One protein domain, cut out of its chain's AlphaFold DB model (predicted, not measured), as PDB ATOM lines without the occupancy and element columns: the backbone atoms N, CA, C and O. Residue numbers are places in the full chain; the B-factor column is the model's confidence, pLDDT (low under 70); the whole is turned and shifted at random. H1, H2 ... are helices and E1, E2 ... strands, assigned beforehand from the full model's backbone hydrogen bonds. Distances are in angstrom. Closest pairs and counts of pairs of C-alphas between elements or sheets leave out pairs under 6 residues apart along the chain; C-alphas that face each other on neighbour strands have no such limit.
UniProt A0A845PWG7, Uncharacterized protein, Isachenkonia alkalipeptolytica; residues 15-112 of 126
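This is residues 15 to 112 of the 126 residues of an uncharacterized protein of Isachenkonia alkalipeptolytica (UniProt A0A845PWG7). A small three-stranded antiparallel sheet has one long helix, H1, lying along one of its faces, and a long tail of loop after the last strand leads away from the sheet to a short helix, H2, beyond the side of H1. Within this tail residues 90 to 95 and residues 99 to 105, of which 103 to 105 belong to H2, stand free. The printed part has 98 residues with two named helices and three named strands, in the order E1, H1, E2, E3, H2; the sheet's order is E1, E3, E2, and the class is mixed, helices and strands. The whole is loose, with a radius of gyration of the C-alphas of 16.1 A, and it spans 44 by 35 by 23 A.

E1, residues 15 to 20, is an edge strand and the antiparallel neighbour of the inner strand E3, residues 66 to 76, with N 16 and O 72 at 2.8 A and N 69 and O 18 at 2.9 A, within hydrogen-bond range. H1, residues 26 to 43, is on the sheet at a height over the sheet of 8.9 A, over E3 and E2, residues 46 to 51. It runs along the strands, at 10 degrees to E3 on the local plane. The closest C-alphas of H1 and E2 are those of Asp 38 and Thr 48, 6.5 A apart; those of H1 and E3 are Leu 27 and Val 69, 7.3 A. H1 and the sheet make two layers, a helix on one face of a sheet. E1, H1 and E2 form a split strand-helix-strand unit, two strands running the same way with E3 between them, and its crossover is right-handed. E2 and E3 are a hairpin, antiparallel, with N 47 and O 75 at 2.8 A. H2, residues 103 to 111, is not on the sheet; it is apart from H1, but only just, at 8.1 A. In H1 every O i to N i+4 pair is within hydrogen-bond range, in H2 4 of 5.

E1 begins at C-alpha 15 (101.730, 97.454, 147.292). H1 is 25.9 A long from first to last C-alpha, and E3 is 29.4 A and bends by 59 degrees at residue 69. H2 ends at C-alpha 111 (119.886, 113.011, 143.724).

The C-alphas of Glu 58 and Leu 100 are the two farthest apart, at 45.9 A. The printed part has no cut. The links E2 to E3 and E3 to H2 are long, with 14 and 26 residues. The pLDDT, the model's own confidence, has a mean of 77.0 over the printed part and is under 70 at 30 printed residues, among them residues 53 to 58 and 93 to 112.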
ATOM      1  N   TYR A  15     101.787  97.373 148.751       87.62
ATOM      2  CA  TYR A  15     101.730  97.454 147.292       87.62
ATOM      3  C   TYR A  15     100.649  98.438 146.870       87.62
ATOM      4  O   TYR A  15      99.551  98.442 147.426       87.62
ATOM      5  N   ILE A  16     100.953  99.233 145.852       90.50
ATOM      6  CA  ILE A  16     100.021 100.155 145.210       90.50
ATOM      7  C   ILE A  16      99.836  99.662 143.781       90.50
ATOM      8  O   ILE A  16     100.723  99.835 142.948       90.50
ATOM      9  N   ALA A  17      98.710  99.006 143.513       89.56
ATOM     10  CA  ALA A  17      98.349  98.554 142.174       89.56
ATOM     11  C   ALA A  17      97.516  99.632 141.474       89.56
ATOM     12  O   ALA A  17      96.509 100.088 142.020       89.56
ATOM     13  N   ILE A  18      97.925 100.016 140.267       90.44
ATOM     14  CA  ILE A  18      97.172 100.937 139.420       90.44
ATOM     15  C   ILE A  18      96.362 100.155 138.403       90.44
ATOM     16  O   ILE A  18      96.882  99.289 137.697       90.44
ATOM     17  N   TYR A  19      95.091 100.532 138.322       91.44
ATOM     18  CA  TYR A  19      94.146 100.063 137.327       91.44
ATOM     19  C   TYR A  19      93.657 101.248 136.503       91.44
ATOM     20  O   TYR A  19      93.503 102.349 137.034       91.44
ATOM     21  N   SER A  20      93.405 101.024 135.221       92.06
ATOM     22  CA  SER A  20      92.892 102.044 134.315       92.06
ATOM     23  C   SER A  20      92.020 101.415 133.239       92.06
ATOM     24  O   SER A  20      92.158 100.239 132.910       92.06
ATOM     25  N   GLU A  21      91.137 102.221 132.662       93.81
ATOM     26  CA  GLU A  21      90.574 101.928 131.349       93.81
ATOM     27  C   GLU A  21      91.691 101.983 130.296       93.81
ATOM     28  O   GLU A  21      92.640 102.768 130.425       93.81
ATOM     29  N   GLU A  22      91.558 101.187 129.237       92.56
ATOM     30  CA  GLU A  22      92.459 101.215 128.084       92.56
ATOM     31  C   GLU A  22      92.039 102.334 127.121       92.56
ATOM     32  O   GLU A  22      91.388 102.113 126.103       92.56
ATOM     33  N   LYS A  23      92.353 103.574 127.501       94.00
ATOM     34  CA  LYS A  23      92.122 104.782 126.693       94.00
ATOM     35  C   LYS A  23      93.443 105.389 126.252       94.00
ATOM     36  O   LYS A  23      94.484 105.130 126.851       94.00
ATOM     37  N   GLU A  24      93.410 106.237 125.231       96.69
ATOM     38  CA  GLU A  24      94.604 106.952 124.782       96.69
ATOM     39  C   GLU A  24      95.308 107.653 125.960       96.69
ATOM     40  O   GLU A  24      94.683 108.325 126.780       96.69
ATOM     41  N   GLY A  25      96.621 107.439 126.084       93.62
ATOM     42  CA  GLY A  25      97.438 108.050 127.134       93.62
ATOM     43  C   GLY A  25      97.376 107.388 128.518       93.62
ATOM     44  O   GLY A  25      98.066 107.865 129.422       93.62
ATOM     45  N   TYR A  26      96.639 106.287 128.719       93.31
ATOM     46  CA  TYR A  26      96.494 105.672 130.050       93.31
ATOM     47  C   TYR A  26      97.830 105.276 130.710       93.31
ATOM     48  O   TYR A  26      98.020 105.501 131.906       93.31
ATOM     49  N   LEU A  27      98.791 104.764 129.931       91.25
ATOM     50  CA  LEU A  27     100.137 104.427 130.415       91.25
ATOM     51  C   LEU A  27     100.936 105.666 130.828       91.25
ATOM     52  O   LEU A  27     101.616 105.646 131.854       91.25
ATOM     53  N   LEU A  28     100.839 106.750 130.048       91.88
ATOM     54  CA  LEU A  28     101.507 108.016 130.353       91.88
ATOM     55  C   LEU A  28     100.945 108.611 131.645       91.88
ATOM     56  O   LEU A  28     101.712 109.026 132.509       91.88
ATOM     57  N   ASN A  29      99.621 108.598 131.797       91.94
ATOM     58  CA  ASN A  29      98.948 109.084 132.994       91.94
ATOM     59  C   ASN A  29      99.339 108.264 134.235       91.94
ATOM     60  O   ASN A  29      99.745 108.826 135.251       91.94
ATOM     61  N   ALA A  30      99.300 106.930 134.134       91.12
ATOM     62  CA  ALA A  30      99.721 106.039 135.212       91.12
ATOM     63  C   ALA A  30     101.191 106.269 135.601       91.12
ATOM     64  O   ALA A  30     101.508 106.384 136.785       91.12
ATOM     65  N   GLY A  31     102.079 106.392 134.608       89.81
ATOM     66  CA  GLY A  31     103.491 106.695 134.824       89.81
ATOM     67  C   GLY A  31     103.712 108.058 135.482       89.81
ATOM     68  O   GLY A  31     104.481 108.159 136.433       89.81
ATOM     69  N   TYR A  32     103.004 109.094 135.031       89.00
ATOM     70  CA  TYR A  32     103.103 110.450 135.575       89.00
ATOM     71  C   TYR A  32     102.661 110.523 137.041       89.00
ATOM     72  O   TYR A  32     103.368 111.096 137.871       89.00
ATOM     73  N   ILE A  33     101.526 109.904 137.377       90.81
ATOM     74  CA  ILE A  33     101.008 109.857 138.749       90.81
ATOM     75  C   ILE A  33     101.958 109.063 139.653       90.81
ATOM     76  O   ILE A  33     102.334 109.537 140.727       90.81
ATOM     77  N   LEU A  34     102.392 107.875 139.220       90.38
ATOM     78  CA  LEU A  34     103.290 107.050 140.030       90.38
ATOM     79  C   LEU A  34     104.669 107.661 140.194       90.38
ATOM     80  O   LEU A  34     105.241 107.515 141.263       90.38
ATOM     81  N   GLN A  35     105.193 108.371 139.197       87.31
ATOM     82  CA  GLN A  35     106.476 109.050 139.337       87.31
ATOM     83  C   GLN A  35     106.402 110.176 140.370       87.31
ATOM     84  O   GLN A  35     107.334 110.348 141.152       87.31
ATOM     85  N   GLN A  36     105.303 110.932 140.417       87.31
ATOM     86  CA  GLN A  36     105.109 111.934 141.468       87.31
ATOM     87  C   GLN A  36     105.046 111.289 142.855       87.31
ATOM     88  O   GLN A  36     105.701 111.762 143.786       87.31
ATOM     89  N   LEU A  37     104.308 110.182 142.980       89.19
ATOM     90  CA  LEU A  37     104.216 109.426 144.224       89.19
ATOM     91  C   LEU A  37     105.572 108.836 144.640       89.19
ATOM     92  O   LEU A  37     105.947 108.927 145.803       89.19
ATOM     93  N   ASP A  38     106.316 108.272 143.691       88.44
ATOM     94  CA  ASP A  38     107.654 107.711 143.878       88.44
ATOM     95  C   ASP A  38     108.621 108.768 144.437       88.44
ATOM     96  O   ASP A  38     109.266 108.561 145.466       88.44
ATOM     97  N   LEU A  39     108.647 109.957 143.827       85.38
ATOM     98  CA  LEU A  39     109.475 111.075 144.285       85.38
ATOM     99  C   LEU A  39     109.072 111.563 145.682       85.38
ATOM    100  O   LEU A  39     109.948 111.829 146.509       85.38
ATOM    101  N   TYR A  40     107.769 111.651 145.961       87.31
ATOM    102  CA  TYR A  40     107.263 112.027 147.281       87.31
ATOM    103  C   TYR A  40     107.672 111.011 148.356       87.31
ATOM    104  O   TYR A  40     108.261 111.383 149.367       87.31
ATOM    105  N   LEU A  41     107.441 109.718 148.117       86.12
ATOM    106  CA  LEU A  41     107.830 108.651 149.041       86.12
ATOM    107  C   LEU A  41     109.348 108.638 149.267       86.12
ATOM    108  O   LEU A  41     109.799 108.524 150.406       86.12
ATOM    109  N   SER A  42     110.136 108.850 148.211       83.62
ATOM    110  CA  SER A  42     111.595 108.942 148.300       83.62
ATOM    111  C   SER A  42     112.059 110.108 149.180       83.62
ATOM    112  O   SER A  42     112.980 109.945 149.989       83.62
ATOM    113  N   LYS A  43     111.398 111.271 149.078       82.81
ATOM    114  CA  LYS A  43     111.640 112.430 149.954       82.81
ATOM    115  C   LYS A  43     111.371 112.089 151.423       82.81
ATOM    116  O   LYS A  43     112.178 112.451 152.275       82.81
ATOM    117  N   GLU A  44     110.312 111.330 151.698       86.69
ATOM    118  CA  GLU A  44     109.945 110.854 153.041       86.69
ATOM    119  C   GLU A  44     110.791 109.651 153.525       86.69
ATOM    120  O   GLU A  44     110.529 109.069 154.578       86.69
ATOM    121  N   GLY A  45     111.823 109.244 152.776       83.06
ATOM    122  CA  GLY A  45     112.700 108.124 153.139       83.06
ATOM    123  C   GLY A  45     112.071 106.740 152.936       83.06
ATOM    124  O   GLY A  45     112.592 105.734 153.430       83.06
ATOM    125  N   ILE A  46     110.965 106.671 152.198       86.19
ATOM    126  CA  ILE A  46     110.268 105.441 151.840       86.19
ATOM    127  C   ILE A  46     110.793 104.958 150.486       86.19
ATOM    128  O   ILE A  46     110.845 105.695 149.504       86.19
ATOM    129  N   GLY A  47     111.226 103.700 150.449       86.31
ATOM    130  CA  GLY A  47     111.703 103.046 149.242       86.31
ATOM    131  C   GLY A  47     110.551 102.449 148.447       86.31
ATOM    132  O   GLY A  47     109.578 101.935 149.005       86.31
ATOM    133  N   THR A  48     110.702 102.481 147.135       87.94
ATOM    134  CA  THR A  48     109.711 102.036 146.161       87.94
ATOM    135  C   THR A  48     110.374 101.146 145.109       87.94
ATOM    136  O   THR A  48     111.576 101.248 144.837       87.94
ATOM    137  N   LEU A  49     109.594 100.251 144.508       87.56
ATOM    138  CA  LEU A  49     110.030  99.425 143.387       87.56
ATOM    139  C   LEU A  49     108.895  99.246 142.380       87.56
ATOM    140  O   LEU A  49     107.825  98.739 142.715       87.56
ATOM    141  N   TRP A  50     109.160  99.624 141.133       89.19
ATOM    142  CA  TRP A  50     108.240  99.451 140.016       89.19
ATOM    143  C   TRP A  50     108.226  97.989 139.557       89.19
ATOM    144  O   TRP A  50     109.240  97.446 139.119       89.19
ATOM    145  N   LEU A  51     107.063  97.347 139.635       86.44
ATOM    146  CA  LEU A  51     106.849  95.953 139.252       86.44
ATOM    147  C   LEU A  51     106.224  95.875 137.853       86.44
ATOM    148  O   LEU A  51     105.037  95.590 137.706       86.44
ATOM    149  N   GLY A  52     107.027  96.159 136.822       71.31
ATOM    150  CA  GLY A  52     106.574  96.163 135.422       71.31
ATOM    151  C   GLY A  52     106.670  94.815 134.693       71.31
ATOM    152  O   GLY A  52     105.981  94.609 133.703       71.31
ATOM    153  N   LEU A  53     107.513  93.887 135.167       62.38
ATOM    154  CA  LEU A  53     107.835  92.635 134.454       62.38
ATOM    155  C   LEU A  53     107.122  91.386 135.005       62.38
ATOM    156  O   LEU A  53     107.318  90.285 134.495       62.38
ATOM    157  N   GLY A  54     106.306  91.530 136.048       60.16
ATOM    158  CA  GLY A  54     105.530  90.426 136.608       60.16
ATOM    159  C   GLY A  54     104.123  90.417 136.032       60.16
ATOM    160  O   GLY A  54     103.403  91.400 136.193       60.16
ATOM    161  N   LYS A  55     103.698  89.306 135.412       59.72
ATOM    162  CA  LYS A  55     102.264  89.078 135.199       59.72
ATOM    163  C   LYS A  55     101.613  89.019 136.585       59.72
ATOM    164  O   LYS A  55     102.025  88.171 137.383       59.72
ATOM    165  N   PRO A  56     100.660  89.907 136.905       65.81
ATOM    166  CA  PRO A  56      99.939  89.798 138.160       65.81
ATOM    167  C   PRO A  56      99.172  88.466 138.167       65.81
ATOM    168  O   PRO A  56      98.831  87.935 137.103       65.81
ATOM    169  N   GLN A  57      98.912  87.906 139.351       69.44
ATOM    170  CA  GLN A  57      98.016  86.750 139.456       69.44
ATOM    171  C   GLN A  57      96.670  87.049 138.776       69.44
ATOM    172  O   GLN A  57      96.257  88.205 138.695       69.44
ATOM    173  N   GLU A  58      95.965  86.011 138.312       69.88
ATOM    174  CA  GLU A  58      94.654  86.149 137.644       69.88
ATOM    175  C   GLU A  58      93.677  87.037 138.437       69.88
ATOM    176  O   GLU A  58      92.983  87.870 137.859       69.88
ATOM    177  N   SER A  59      93.707  86.937 139.771       70.00
ATOM    178  CA  SER A  59      92.901  87.727 140.715       70.00
ATOM    179  C   SER A  59      93.133  89.241 140.659       70.00
ATOM    180  O   SER A  59      92.320  90.005 141.174       70.00
ATOM    181  N   LEU A  60      94.232  89.682 140.054       72.06
ATOM    182  CA  LEU A  60      94.641  91.079 139.952       72.06
ATOM    183  C   LEU A  60      94.585  91.614 138.520       72.06
ATOM    184  O   LEU A  60      94.914  92.774 138.314       72.06
ATOM    185  N   LYS A  61      94.200  90.811 137.520       74.19
ATOM    186  CA  LYS A  61      94.203  91.261 136.116       74.19
ATOM    187  C   LYS A  61      93.158  92.327 135.818       74.19
ATOM    188  O   LYS A  61      93.416  93.225 135.018       74.19
ATOM    189  N   ALA A  62      91.994  92.223 136.449       76.06
ATOM    190  CA  ALA A  62      90.921  93.184 136.286       76.06
ATOM    191  C   ALA A  62      90.196  93.401 137.610       76.06
ATOM    192  O   ALA A  62      89.917  92.455 138.346       76.06
ATOM    193  N   LYS A  63      89.866  94.657 137.899       79.19
ATOM    194  CA  LYS A  63      89.083  95.032 139.076       79.19
ATOM    195  C   LYS A  63      88.023  96.035 138.652       79.19
ATOM    196  O   LYS A  63      88.356  97.075 138.098       79.19
ATOM    197  N   ASN A  64      86.753  95.719 138.907       85.00
ATOM    198  CA  ASN A  64      85.610  96.585 138.587       85.00
ATOM    199  C   ASN A  64      85.588  97.067 137.118       85.00
ATOM    200  O   ASN A  64      85.277  98.222 136.853       85.00
ATOM    201  N   GLY A  65      85.965  96.203 136.167       84.75
ATOM    202  CA  GLY A  65      86.024  96.545 134.736       84.75
ATOM    203  C   GLY A  65      87.265  97.333 134.294       84.75
ATOM    204  O   GLY A  65      87.390  97.638 133.115       84.75
ATOM    205  N   LEU A  66      88.197  97.636 135.203       88.44
ATOM    206  CA  LEU A  66      89.464  98.305 134.895       88.44
ATOM    207  C   LEU A  66      90.595  97.290 134.728       88.44
ATOM    208  O   LEU A  66      90.661  96.303 135.468       88.44
ATOM    209  N   LEU A  67      91.514  97.566 133.803       88.75
ATOM    210  CA  LEU A  67      92.683  96.734 133.540       88.75
ATOM    211  C   LEU A  67      93.819  97.074 134.491       88.75
ATOM    212  O   LEU A  67      94.089  98.241 134.769       88.75
ATOM    213  N   TYR A  68      94.524  96.046 134.949       89.25
ATOM    214  CA  TYR A  68      95.796  96.218 135.633       89.25
ATOM    215  C   TYR A  68      96.829  96.891 134.724       89.25
ATOM    216  O   TYR A  68      97.050  96.451 133.598       89.25
ATOM    217  N   VAL A  69      97.513  97.909 135.246       90.62
ATOM    218  CA  VAL A  69      98.583  98.615 134.530       90.62
ATOM    219  C   VAL A  69      99.948  98.244 135.102       90.62
ATOM    220  O   VAL A  69     100.794  97.689 134.405       90.62
ATOM    221  N   ILE A  70     100.180  98.563 136.376       90.12
ATOM    222  CA  ILE A  70     101.468  98.369 137.047       90.12
ATOM    223  C   ILE A  70     101.289  98.407 138.566       90.12
ATOM    224  O   ILE A  70     100.320  98.974 139.073       90.12
ATOM    225  N   THR A  71     102.244  97.835 139.297       88.50
ATOM    226  CA  THR A  71     102.295  97.907 140.760       88.50
ATOM    227  C   THR A  71     103.571  98.584 141.225       88.50
ATOM    228  O   THR A  71     104.653  98.308 140.711       88.50
ATOM    229  N   LEU A  72     103.448  99.426 142.246       89.50
ATOM    230  CA  LEU A  72     104.561  99.958 143.016       89.50
ATOM    231  C   LEU A  72     104.626  99.221 144.360       89.50
ATOM    232  O   LEU A  72     103.711  99.326 145.176       89.50
ATOM    233  N   ALA A  73     105.687  98.456 144.594       89.31
ATOM    234  CA  ALA A  73     105.987  97.919 145.918       89.31
ATOM    235  C   ALA A  73     106.572  99.032 146.796       89.31
ATOM    236  O   ALA A  73     107.410  99.800 146.326       89.31
ATOM    237  N   VAL A  74     106.145  99.119 148.056       89.62
ATOM    238  CA  VAL A  74     106.493 100.207 148.981       89.62
ATOM    239  C   VAL A  74     106.995  99.627 150.297       89.62
ATOM    240  O   VAL A  74     106.391  98.705 150.843       89.62
ATOM    241  N   GLY A  75     108.082 100.178 150.840       87.06
ATOM    242  CA  GLY A  75     108.612  99.777 152.141       87.06
ATOM    243  C   GLY A  75     109.652 100.741 152.701       87.06
ATOM    244  O   GLY A  75     110.192 101.592 151.998       87.06
ATOM    245  N   LYS A  76     109.967 100.610 153.994       84.56
ATOM    246  CA  LYS A  76     111.046 101.402 154.600       84.56
ATOM    247  C   LYS A  76     112.391 101.006 153.998       84.56
ATOM    248  O   LYS A  76     112.744  99.826 153.955       84.56
ATOM    249  N   ALA A  77     113.157 102.001 153.570       74.81
ATOM    250  CA  ALA A  77     114.501 101.775 153.075       74.81
ATOM    251  C   ALA A  77     115.454 101.466 154.238       74.81
ATOM    252  O   ALA A  77     115.490 102.181 155.235       74.81
ATOM    253  N   LYS A  78     116.270 100.414 154.103       70.00
ATOM    254  CA  LYS A  78     117.309 100.078 155.098       70.00
ATOM    255  C   LYS A  78     118.496 101.042 155.095       70.00
ATOM    256  O   LYS A  78     119.253 101.097 156.056       70.00
ATOM    257  N   LYS A  79     118.706 101.733 153.978       72.38
ATOM    258  CA  LYS A  79     119.828 102.644 153.737       72.38
ATOM    259  C   LYS A  79     119.279 103.976 153.241       72.38
ATOM    260  O   LYS A  79     118.184 104.025 152.683       72.38
ATOM    261  N   LYS A  80     120.067 105.042 153.401       70.94
ATOM    262  CA  LYS A  80     119.740 106.358 152.844       70.94
ATOM    263  C   LYS A  80     119.543 106.237 151.326       70.94
ATOM    264  O   LYS A  80     120.405 105.697 150.638       70.94
ATOM    265  N   LEU A  81     118.401 106.714 150.831       68.44
ATOM    266  CA  LEU A  81     117.988 106.565 149.428       68.44
ATOM    267  C   LEU A  81     118.665 107.565 148.481       68.44
ATOM    268  O   LEU A  81     118.849 107.271 147.302       68.44
ATOM    269  N   GLN A  82     119.017 108.739 148.998       68.81
ATOM    270  CA  GLN A  82     119.564 109.847 148.220       68.81
ATOM    271  C   GLN A  82     121.041 109.609 147.881       68.81
ATOM    272  O   GLN A  82     121.827 109.237 148.759       68.81
ATOM    273  N   ARG A  83     121.422 109.883 146.628       71.19
ATOM    274  CA  ARG A  83     122.833 109.973 146.219       71.19
ATOM    275  C   ARG A  83     123.481 111.174 146.902       71.19
ATOM    276  O   ARG A  83     122.817 112.185 147.126       71.19
ATOM    277  N   LYS A  84     124.779 111.099 147.205       74.81
ATOM    278  CA  LYS A  84     125.498 112.268 147.747       74.81
ATOM    279  C   LYS A  84     125.906 113.234 146.640       74.81
ATOM    280  O   LYS A  84     126.077 114.421 146.894       74.81
ATOM    281  N   SER A  85     126.056 112.733 145.415       76.00
ATOM    282  CA  SER A  85     126.411 113.538 144.249       76.00
ATOM    283  C   SER A  85     125.855 112.959 142.948       76.00
ATOM    284  O   SER A  85     125.569 111.765 142.843       76.00
ATOM    285  N   SER A  86     125.760 113.799 141.916       68.44
ATOM    286  CA  SER A  86     125.421 113.369 140.555       68.44
ATOM    287  C   SER A  86     126.472 112.436 139.938       68.44
ATOM    288  O   SER A  86     126.135 111.677 139.033       68.44
ATOM    289  N   ALA A  87     127.711 112.435 140.446       70.69
ATOM    290  CA  ALA A  87     128.787 111.549 139.995       70.69
ATOM    291  C   ALA A  87     128.530 110.068 140.334       70.69
ATOM    292  O   ALA A  87     129.079 109.177 139.692       70.69
ATOM    293  N   GLU A  88     127.649 109.782 141.298       72.56
ATOM    294  CA  GLU A  88     127.198 108.417 141.602       72.56
ATOM    295  C   GLU A  88     126.201 107.874 140.556       72.56
ATOM    296  O   GLU A  88     125.793 106.708 140.618       72.56
ATOM    297  N   CYS A  89     125.771 108.697 139.592       69.62
ATOM    298  CA  CYS A  89     124.909 108.268 138.500       69.62
ATOM    299  C   CYS A  89     125.729 107.555 137.415       69.62
ATOM    300  O   CYS A  89     126.470 108.181 136.667       69.62
ATOM    301  N   LYS A  90     125.553 106.235 137.289       74.88
ATOM    302  CA  LYS A  90     126.245 105.399 136.288       74.88
ATOM    303  C   LYS A  90     125.610 105.436 134.888       74.88
ATOM    304  O   LYS A  90     126.020 104.684 134.007       74.88
ATOM    305  N   ARG A  91     124.575 106.255 134.680       71.75
ATOM    306  CA  ARG A  91     123.870 106.347 133.391       71.75
ATOM    307  C   ARG A  91     124.663 107.219 132.424       71.75
ATOM    308  O   ARG A  91     125.339 108.153 132.846       71.75
ATOM    309  N   LYS A  92     124.558 106.928 131.124       72.88
ATOM    310  CA  LYS A  92     125.168 107.763 130.080       72.88
ATOM    311  C   LYS A  92     124.666 109.201 130.228       72.88
ATOM    312  O   LYS A  92     123.461 109.422 130.340       72.88
ATOM    313  N   ALA A  93     125.589 110.159 130.220       60.41
ATOM    314  CA  ALA A  93     125.239 111.569 130.148       60.41
ATOM    315  C   ALA A  93     124.587 111.829 128.782       60.41
ATOM    316  O   ALA A  93     125.243 111.731 127.749       60.41
ATOM    317  N   GLY A  94     123.278 112.071 128.778       57.81
ATOM    318  CA  GLY A  94     122.529 112.466 127.589       57.81
ATOM    319  C   GLY A  94     122.294 113.971 127.574       57.81
ATOM    320  O   GLY A  94     122.167 114.595 128.631       57.81
ATOM    321  N   THR A  95     122.201 114.553 126.381       49.38
ATOM    322  CA  THR A  95     121.744 115.935 126.215       49.38
ATOM    323  C   THR A  95     120.255 115.998 126.536       49.38
ATOM    324  O   THR A  95     119.419 115.566 125.749       49.38
ATOM    325  N   VAL A  96     119.916 116.518 127.714       58.75
ATOM    326  CA  VAL A  96     118.532 116.846 128.068       58.75
ATOM    327  C   VAL A  96     118.294 118.297 127.661       58.75
ATOM    328  O   VAL A  96     118.872 119.211 128.250       58.75
ATOM    329  N   HIS A  97     117.453 118.520 126.652       49.97
ATOM    330  CA  HIS A  97     116.978 119.862 126.327       49.97
ATOM    331  C   HIS A  97     115.968 120.282 127.393       49.97
ATOM    332  O   HIS A  97     114.825 119.834 127.404       49.97
ATOM    333  N   LEU A  98     116.415 121.099 128.344       49.94
ATOM    334  CA  LEU A  98     115.527 121.643 129.360       49.94
ATOM    335  C   LEU A  98     114.709 122.796 128.803       49.94
ATOM    336  O   LEU A  98     115.250 123.736 128.222       49.94
ATOM    337  N   ILE A  99     113.426 122.782 129.137       49.44
ATOM    338  CA  ILE A  99     112.608 123.988 129.157       49.44
ATOM    339  C   ILE A  99     113.211 124.921 130.223       49.44
ATOM    340  O   ILE A  99     113.474 124.502 131.359       49.44
ATOM    341  N   LEU A 100     113.501 126.168 129.840       39.72
ATOM    342  CA  LEU A 100     114.024 127.212 130.729       39.72
ATOM    343  C   LEU A 100     113.180 127.271 132.017       39.72
ATOM    344  O   LEU A 100     111.994 127.570 131.968       39.72
ATOM    345  N   GLY A 101     113.793 126.939 133.161       50.94
ATOM    346  CA  GLY A 101     113.148 126.927 134.487       50.94
ATOM    347  C   GLY A 101     113.295 125.614 135.269       50.94
ATOM    348  O   GLY A 101     113.385 125.634 136.494       50.94
ATOM    349  N   ALA A 102     113.445 124.471 134.593       55.69
ATOM    350  CA  ALA A 102     113.434 123.149 135.241       55.69
ATOM    351  C   ALA A 102     114.822 122.608 135.668       55.69
ATOM    352  O   ALA A 102     114.948 121.451 136.071       55.69
ATOM    353  N   LYS A 103     115.889 123.420 135.604       57.25
ATOM    354  CA  LYS A 103     117.267 122.965 135.909       57.25
ATOM    355  C   LYS A 103     117.436 122.469 137.350       57.25
ATOM    356  O   LYS A 103     118.190 121.527 137.580       57.25
ATOM    357  N   HIS A 104     116.734 123.080 138.303       60.22
ATOM    358  CA  HIS A 104     116.773 122.684 139.713       60.22
ATOM    359  C   HIS A 104     116.108 121.316 139.942       60.22
ATOM    360  O   HIS A 104     116.681 120.474 140.629       60.22
ATOM    361  N   LEU A 105     114.990 121.045 139.257       61.03
ATOM    362  CA  LEU A 105     114.268 119.770 139.329       61.03
ATOM    363  C   LEU A 105     115.116 118.593 138.845       61.03
ATOM    364  O   LEU A 105     115.028 117.503 139.403       61.03
ATOM    365  N   LEU A 106     115.975 118.799 137.839       59.44
ATOM    366  CA  LEU A 106     116.906 117.751 137.421       59.44
ATOM    367  C   LEU A 106     117.920 117.423 138.507       59.44
ATOM    368  O   LEU A 106     118.252 116.256 138.672       59.44
ATOM    369  N   ARG A 107     118.414 118.415 139.254       58.12
ATOM    370  CA  ARG A 107     119.361 118.158 140.343       58.12
ATOM    371  C   ARG A 107     118.718 117.268 141.400       58.12
ATOM    372  O   ARG A 107     119.319 116.268 141.779       58.12
ATOM    373  N   ASP A 108     117.484 117.574 141.779       63.22
ATOM    374  CA  ASP A 108     116.724 116.780 142.742       63.22
ATOM    375  C   ASP A 108     116.414 115.384 142.191       63.22
ATOM    376  O   ASP A 108     116.632 114.390 142.877       63.22
ATOM    377  N   LEU A 109     116.038 115.270 140.914       61.81
ATOM    378  CA  LEU A 109     115.818 113.985 140.246       61.81
ATOM    379  C   LEU A 109     117.101 113.139 140.142       61.81
ATOM    380  O   LEU A 109     117.050 111.921 140.288       61.81
ATOM    381  N   PHE A 110     118.260 113.758 139.905       59.44
ATOM    382  CA  PHE A 110     119.554 113.069 139.889       59.44
ATOM    383  C   PHE A 110     119.991 112.634 141.292       59.44
ATOM    384  O   PHE A 110     120.685 111.623 141.425       59.44
ATOM    385  N   LEU A 111     119.603 113.368 142.334       60.41
ATOM    386  CA  LEU A 111     119.886 113.011 143.724       60.41
ATOM    387  C   LEU A 111     118.926 111.936 144.248       60.41
ATOM    388  O   LEU A 111     119.337 111.088 145.044       60.41
ATOM    389  N   LEU A 112     117.688 111.908 143.758       59.12
ATOM    390  CA  LEU A 112     116.712 110.867 144.051       59.12
ATOM    391  C   LEU A 112     117.010 109.607 143.223       59.12
ATOM    392  O   LEU A 112     117.328 109.626 142.029       59.12
TER     393      LEU A 112